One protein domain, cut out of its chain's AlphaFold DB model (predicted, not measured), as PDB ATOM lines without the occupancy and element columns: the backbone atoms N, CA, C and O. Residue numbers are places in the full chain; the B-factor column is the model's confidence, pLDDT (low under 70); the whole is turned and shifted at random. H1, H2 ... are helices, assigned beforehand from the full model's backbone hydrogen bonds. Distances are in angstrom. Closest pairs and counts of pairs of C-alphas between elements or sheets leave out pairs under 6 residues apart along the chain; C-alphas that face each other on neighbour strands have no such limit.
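This is residues 814 to 863 of the 863 residues of a protein of Bacteroidetes bacterium SW_4_67_19 (UniProt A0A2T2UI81). This is a piece with little regular structure: a short helix, H1, at one end, a single turn, H2, near it, and then a long winding tail, residues 836 to 863, leading to the other end, where residues 850 to 863 stick out. The printed part has 50 residues with two named helices, H1 then H2, and no named strand. The class is all helix, with only 10 residues in named elements. It is extended, with a radius of gyration of the C-alphas of 16.1 A and spans of 47 by 23 by 21 A.

H1, residues 823 to 828, and H2, residues 832 to 835, are close but not clearly touching; their closest C-alphas, those of Tyr 826 and Phe 832, are 6.9 A apart. A tight link of 3 residues joins them. In H1 every O i to N i+4 pair is within hydrogen-bond range; H2 is too short for such a pair, and its one O i to N i+3 pair is not within range.

H1 is 8.6 A long, from C-alpha 823 at (-36.589, 33.970, -8.467). H2 is 5.1 A long and ends with C-alpha 835 at (-37.846, 25.417, 5.518).

The C-alphas of Glu 824 and Thr 861, the two farthest apart, are 46.9 A apart. The printed part has no cut. Its mean pLDDT is 75.4; residues 836 to 849 and 859 to 863 are under 70.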
ATOM      1  N   GLY A 814     -46.281  14.275  -5.017       82.31
ATOM      2  CA  GLY A 814     -46.260  15.317  -3.983       82.31
ATOM      3  C   GLY A 814     -45.038  15.302  -3.053       82.31
ATOM      4  O   GLY A 814     -44.970  16.117  -2.136       82.31
ATOM      5  N   ARG A 815     -44.059  14.415  -3.272       81.50
ATOM      6  CA  ARG A 815     -42.852  14.308  -2.438       81.50
ATOM      7  C   ARG A 815     -41.850  15.431  -2.748       81.50
ATOM      8  O   ARG A 815     -41.593  15.700  -3.925       81.50
ATOM      9  N   PRO A 816     -41.201  16.035  -1.735       84.88
ATOM     10  CA  PRO A 816     -40.263  17.144  -1.918       84.88
ATOM     11  C   PRO A 816     -38.848  16.671  -2.315       84.88
ATOM     12  O   PRO A 816     -37.868  17.067  -1.693       84.88
ATOM     13  N   ILE A 817     -38.726  15.810  -3.336       86.50
ATOM     14  CA  ILE A 817     -37.426  15.272  -3.801       86.50
ATOM     15  C   ILE A 817     -36.623  16.353  -4.534       86.50
ATOM     16  O   ILE A 817     -35.426  16.504  -4.316       86.50
ATOM     17  N   VAL A 818     -37.295  17.123  -5.394       89.19
ATOM     18  CA  VAL A 818     -36.738  18.310  -6.051       89.19
ATOM     19  C   VAL A 818     -37.610  19.499  -5.677       89.19
ATOM     20  O   VAL A 818     -38.767  19.592  -6.095       89.19
ATOM     21  N   ARG A 819     -37.048  20.407  -4.878       88.81
ATOM     22  CA  ARG A 819     -37.704  21.640  -4.438       88.81
ATOM     23  C   ARG A 819     -37.464  22.725  -5.482       88.81
ATOM     24  O   ARG A 819     -36.348  22.888  -5.966       88.81
ATOM     25  N   ARG A 820     -38.528  23.421  -5.872       89.69
ATOM     26  CA  ARG A 820     -38.498  24.455  -6.911       89.69
ATOM     27  C   ARG A 820     -39.147  25.719  -6.369       89.69
ATOM     28  O   ARG A 820     -40.180  25.628  -5.715       89.69
ATOM     29  N   ALA A 821     -38.546  26.854  -6.683       91.75
ATOM     30  CA  ALA A 821     -39.020  28.187  -6.356       91.75
ATOM     31  C   ALA A 821     -38.794  29.093  -7.569       91.75
ATOM     32  O   ALA A 821     -37.919  28.816  -8.397       91.75
ATOM     33  N   SER A 822     -39.591  30.151  -7.695       93.81
ATOM     34  CA  SER A 822     -39.281  31.225  -8.637       93.81
ATOM     35  C   SER A 822     -38.152  32.113  -8.090       93.81
ATOM     36  O   SER A 822     -37.842  32.069  -6.902       93.81
ATOM     37  N   MET A 823     -37.553  32.960  -8.937       93.31
ATOM     38  CA  MET A 823     -36.589  33.970  -8.467       93.31
ATOM     39  C   MET A 823     -37.220  34.965  -7.484       93.31
ATOM     40  O   MET A 823     -36.534  35.478  -6.605       93.31
ATOM     41  N   GLU A 824     -38.519  35.241  -7.620       93.38
ATOM     42  CA  GLU A 824     -39.258  36.086  -6.678       93.38
ATOM     43  C   GLU A 824     -39.367  35.407  -5.308       93.38
ATOM     44  O   GLU A 824     -39.018  36.014  -4.295       93.38
ATOM     45  N   ASP A 825     -39.756  34.130  -5.287       92.19
ATOM     46  CA  ASP A 825     -39.847  33.343  -4.053       92.19
ATOM     47  C   ASP A 825     -38.473  33.174  -3.393       92.19
ATOM     48  O   ASP A 825     -38.362  33.328  -2.181       92.19
ATOM     49  N   TYR A 826     -37.421  32.917  -4.178       92.75
ATOM     50  CA  TYR A 826     -36.049  32.787  -3.675       92.75
ATOM     51  C   TYR A 826     -35.529  34.094  -3.062       92.75
ATOM     52  O   TYR A 826     -34.871  34.081  -2.027       92.75
ATOM     53  N   ARG A 827     -35.867  35.249  -3.649       93.81
ATOM     54  CA  ARG A 827     -35.532  36.562  -3.072       93.81
ATOM     55  C   ARG A 827     -36.276  36.838  -1.775       93.81
ATOM     56  O   ARG A 827     -35.724  37.474  -0.880       93.81
ATOM     57  N   ALA A 828     -37.530  36.404  -1.693       94.12
ATOM     58  CA  ALA A 828     -38.342  36.560  -0.494       94.12
ATOM     59  C   ALA A 828     -37.905  35.601   0.625       94.12
ATOM     60  O   ALA A 828     -37.923  35.987   1.794       94.12
ATOM     61  N   ASN A 829     -37.516  34.378   0.265       92.38
ATOM     62  CA  ASN A 829     -37.043  33.344   1.171       92.38
ATOM     63  C   ASN A 829     -35.893  32.528   0.539       92.38
ATOM     64  O   ASN A 829     -36.147  31.524  -0.137       92.38
ATOM     65  N   PRO A 830     -34.631  32.924   0.776       90.50
ATOM     66  CA  PRO A 830     -33.466  32.193   0.274       90.50
ATOM     67  C   PRO A 830     -33.379  30.759   0.804       90.50
ATOM     68  O   PRO A 830     -32.925  29.863   0.090       90.50
ATOM     69  N   ASP A 831     -33.904  30.534   2.009       87.50
ATOM     70  CA  ASP A 831     -33.832  29.271   2.742       87.50
ATOM     71  C   ASP A 831     -35.072  28.386   2.498       87.50
ATOM     72  O   ASP A 831     -35.283  27.386   3.183       87.50
ATOM     73  N   PHE A 832     -35.885  28.684   1.467       87.31
ATOM     74  CA  PHE A 832     -37.126  27.950   1.146       87.31
ATOM     75  C   PHE A 832     -36.928  26.432   1.032       87.31
ATOM     76  O   PHE A 832     -37.854  25.645   1.255       87.31
ATOM     77  N   ALA A 833     -35.733  26.017   0.606       85.50
ATOM     78  CA  ALA A 833     -35.396  24.618   0.488       85.50
ATOM     79  C   ALA A 833     -35.280  23.976   1.874       85.50
ATOM     80  O   ALA A 833     -35.809  22.885   2.047       85.50
ATOM     81  N   GLU A 834     -34.638  24.626   2.841       78.56
ATOM     82  CA  GLU A 834     -34.450  24.120   4.207       78.56
ATOM     83  C   GLU A 834     -35.758  24.165   5.005       78.56
ATOM     84  O   GLU A 834     -36.129  23.166   5.623       78.56
ATOM     85  N   ASP A 835     -36.537  25.240   4.865       72.88
ATOM     86  CA  ASP A 835     -37.846  25.417   5.518       72.88
ATOM     87  C   ASP A 835     -38.872  24.331   5.155       72.88
ATOM     88  O   ASP A 835     -39.816  24.052   5.897       72.88
ATOM     89  N   ALA A 836     -38.708  23.695   3.993       67.75
ATOM     90  CA  ALA A 836     -39.552  22.591   3.545       67.75
ATOM     91  C   ALA A 836     -39.187  21.234   4.195       67.75
ATOM     92  O   ALA A 836     -39.699  20.190   3.769       67.75
ATOM     93  N   VAL A 837     -38.275  21.211   5.174       63.88
ATOM     94  CA  VAL A 837     -37.976  20.061   6.044       63.88
ATOM     95  C   VAL A 837     -38.817  20.165   7.323       63.88
ATOM     96  O   VAL A 837     -39.046  21.246   7.853       63.88
ATOM     97  N   HIS A 838     -39.291  19.034   7.849       56.78
ATOM     98  CA  HIS A 838     -39.919  19.006   9.169       56.78
ATOM     99  C   HIS A 838     -38.881  19.326  10.256       56.78
ATOM    100  O   HIS A 838     -38.157  18.435  10.686       56.78
ATOM    101  N   THR A 839     -38.832  20.563  10.746       54.94
ATOM    102  CA  THR A 839     -38.172  20.859  12.024       54.94
ATOM    103  C   THR A 839     -39.033  20.295  13.155       54.94
ATOM    104  O   THR A 839     -40.232  20.598  13.229       54.94
ATOM    105  N   LEU A 840     -38.463  19.475  14.042       56.75
ATOM    106  CA  LEU A 840     -39.159  19.076  15.267       56.75
ATOM    107  C   LEU A 840     -39.485  20.339  16.093       56.75
ATOM    108  O   LEU A 840     -38.673  21.265  16.128       56.75
ATOM    109  N   PRO A 841     -40.661  20.440  16.745       52.62
ATOM    110  CA  PRO A 841     -41.032  21.648  17.479       52.62
ATOM    111  C   PRO A 841     -40.013  21.975  18.583       52.62
ATOM    112  O   PRO A 841     -39.957  21.281  19.596       52.62
ATOM    113  N   GLY A 842     -39.239  23.050  18.395       60.12
ATOM    114  CA  GLY A 842     -38.217  23.510  19.342       60.12
ATOM    115  C   GLY A 842     -36.844  22.834  19.225       60.12
ATOM    116  O   GLY A 842     -36.044  23.018  20.139       60.12
ATOM    117  N   GLY A 843     -36.593  22.064  18.160       58.25
ATOM    118  CA  GLY A 843     -35.299  21.433  17.879       58.25
ATOM    119  C   GLY A 843     -34.337  22.322  17.086       58.25
ATOM    120  O   GLY A 843     -34.751  23.302  16.460       58.25
ATOM    121  N   GLU A 844     -33.057  21.962  17.143       60.81
ATOM    122  CA  GLU A 844     -31.977  22.519  16.322       60.81
ATOM    123  C   GLU A 844     -32.195  22.158  14.831       60.81
ATOM    124  O   GLU A 844     -33.047  21.314  14.518       60.81
ATOM    125  N   PRO A 845     -31.514  22.823  13.875       62.28
ATOM    126  CA  PRO A 845     -31.543  22.422  12.467       62.28
ATOM    127  C   PRO A 845     -31.262  20.919  12.308       62.28
ATOM    128  O   PRO A 845     -30.494  20.358  13.076       62.28
ATOM    129  N   TRP A 846     -31.848  20.253  11.304       63.97
ATOM    130  CA  TRP A 846     -31.741  18.789  11.145       63.97
ATOM    131  C   TRP A 846     -30.294  18.258  11.116       63.97
ATOM    132  O   TRP A 846     -30.035  17.162  11.601       63.97
ATOM    133  N   ASP A 847     -29.353  19.035  10.571       66.00
ATOM    134  CA  ASP A 847     -27.930  18.673  10.519       66.00
ATOM    135  C   ASP A 847     -27.209  18.817  11.874       66.00
ATOM    136  O   ASP A 847     -26.118  18.273  12.056       66.00
ATOM    137  N   GLU A 848     -27.824  19.530  12.816       65.62
ATOM    138  CA  GLU A 848     -27.341  19.782  14.177       65.62
ATOM    139  C   GLU A 848     -28.178  19.034  15.233       65.62
ATOM    140  O   GLU A 848     -27.823  19.056  16.404       65.62
ATOM    141  N   ASP A 849     -29.251  18.332  14.840       67.19
ATOM    142  CA  ASP A 849     -30.161  17.664  15.778       67.19
ATOM    143  C   ASP A 849     -29.402  16.588  16.588       67.19
ATOM    144  O   ASP A 849     -28.877  15.620  16.012       67.19
ATOM    145  N   PRO A 850     -29.300  16.734  17.923       71.00
ATOM    146  CA  PRO A 850     -28.424  15.899  18.726       71.00
ATOM    147  C   PRO A 850     -28.877  14.440  18.725       71.00
ATOM    148  O   PRO A 850     -30.036  14.091  18.972       71.00
ATOM    149  N   THR A 851     -27.924  13.539  18.485       75.94
ATOM    150  CA  THR A 851     -28.183  12.098  18.593       75.94
ATOM    151  C   THR A 851     -28.368  11.688  20.055       75.94
ATOM    152  O   THR A 851     -27.777  12.265  20.961       75.94
ATOM    153  N   LEU A 852     -29.126  10.615  20.310       77.69
ATOM    154  CA  LEU A 852     -29.359  10.096  21.671       77.69
ATOM    155  C   LEU A 852     -28.080   9.712  22.444       77.69
ATOM    156  O   LEU A 852     -28.147   9.502  23.652       77.69
ATOM    157  N   TRP A 853     -26.946   9.572  21.760       78.69
ATOM    158  CA  TRP A 853     -25.640   9.238  22.326       78.69
ATOM    159  C   TRP A 853     -24.643  10.390  22.176       78.69
ATOM    160  O   TRP A 853     -23.450  10.130  22.097       78.69
ATOM    161  N   GLU A 854     -25.100  11.642  22.105       78.06
ATOM    162  CA  GLU A 854     -24.225  12.816  21.964       78.06
ATOM    163  C   GLU A 854     -23.063  12.808  22.978       78.06
ATOM    164  O   GLU A 854     -21.915  12.980  22.590       78.06
ATOM    165  N   GLU A 855     -23.321  12.465  24.247       76.56
ATOM    166  CA  GLU A 855     -22.283  12.356  25.291       76.56
ATOM    167  C   GLU A 855     -21.292  11.188  25.087       76.56
ATOM    168  O   GLU A 855     -20.163  11.241  25.573       76.56
ATOM    169  N   ASP A 856     -21.696  10.146  24.357       77.38
ATOM    170  CA  ASP A 856     -20.888   8.968  24.010       77.38
ATOM    171  C   ASP A 856     -20.498   8.976  22.517       77.38
ATOM    172  O   ASP A 856     -20.151   7.934  21.940       77.38
ATOM    173  N   HIS A 857     -20.581  10.135  21.850       76.50
ATOM    174  CA  HIS A 857     -20.374  10.205  20.414       76.50
ATOM    175  C   HIS A 857     -18.921   9.807  20.083       76.50
ATOM    176  O   HIS A 857     -17.975  10.281  20.721       76.50
ATOM    177  N   PRO A 858     -18.679   8.952  19.068       73.50
ATOM    178  CA  PRO A 858     -17.331   8.472  18.741       73.50
ATOM    179  C   PRO A 858     -16.317   9.581  18.419       73.50
ATOM    180  O   PRO A 858     -15.112   9.340  18.438       73.50
ATOM    181  N   ALA A 859     -16.795  10.786  18.099       67.25
ATOM    182  CA  ALA A 859     -15.954  11.957  17.872       67.25
ATOM    183  C   ALA A 859     -15.341  12.515  19.171       67.25
ATOM    184  O   ALA A 859     -14.192  12.949  19.144       67.25
ATOM    185  N   ASP A 860     -16.054  12.433  20.299       58.41
ATOM    186  CA  ASP A 860     -15.618  12.982  21.593       58.41
ATOM    187  C   ASP A 860     -14.765  12.000  22.406       58.41
ATOM    188  O   ASP A 860     -14.016  12.396  23.293       58.41
ATOM    189  N   THR A 861     -14.804  10.711  22.062       57.47
ATOM    190  CA  THR A 861     -13.906   9.681  22.619       57.47
ATOM    191  C   THR A 861     -12.548   9.594  21.902       57.47
ATOM    192  O   THR A 861     -11.667   8.856  22.350       57.47
ATOM    193  N   LEU A 862     -12.362  10.336  20.801       53.72
ATOM    194  CA  LEU A 862     -11.108  10.433  20.037       53.72
ATOM    195  C   LEU A 862     -10.302  11.721  20.315       53.72
ATOM    196  O   LEU A 862      -9.200  11.855  19.774       53.72
ATOM    197  N   ALA A 863     -10.820  12.632  21.146       47.59
ATOM    198  CA  ALA A 863     -10.113  13.801  21.681       47.59
ATOM    199  C   ALA A 863      -9.519  13.496  23.066       47.59
ATOM    200  O   ALA A 863      -8.404  14.002  23.348       47.59
TER     201      ALA A 863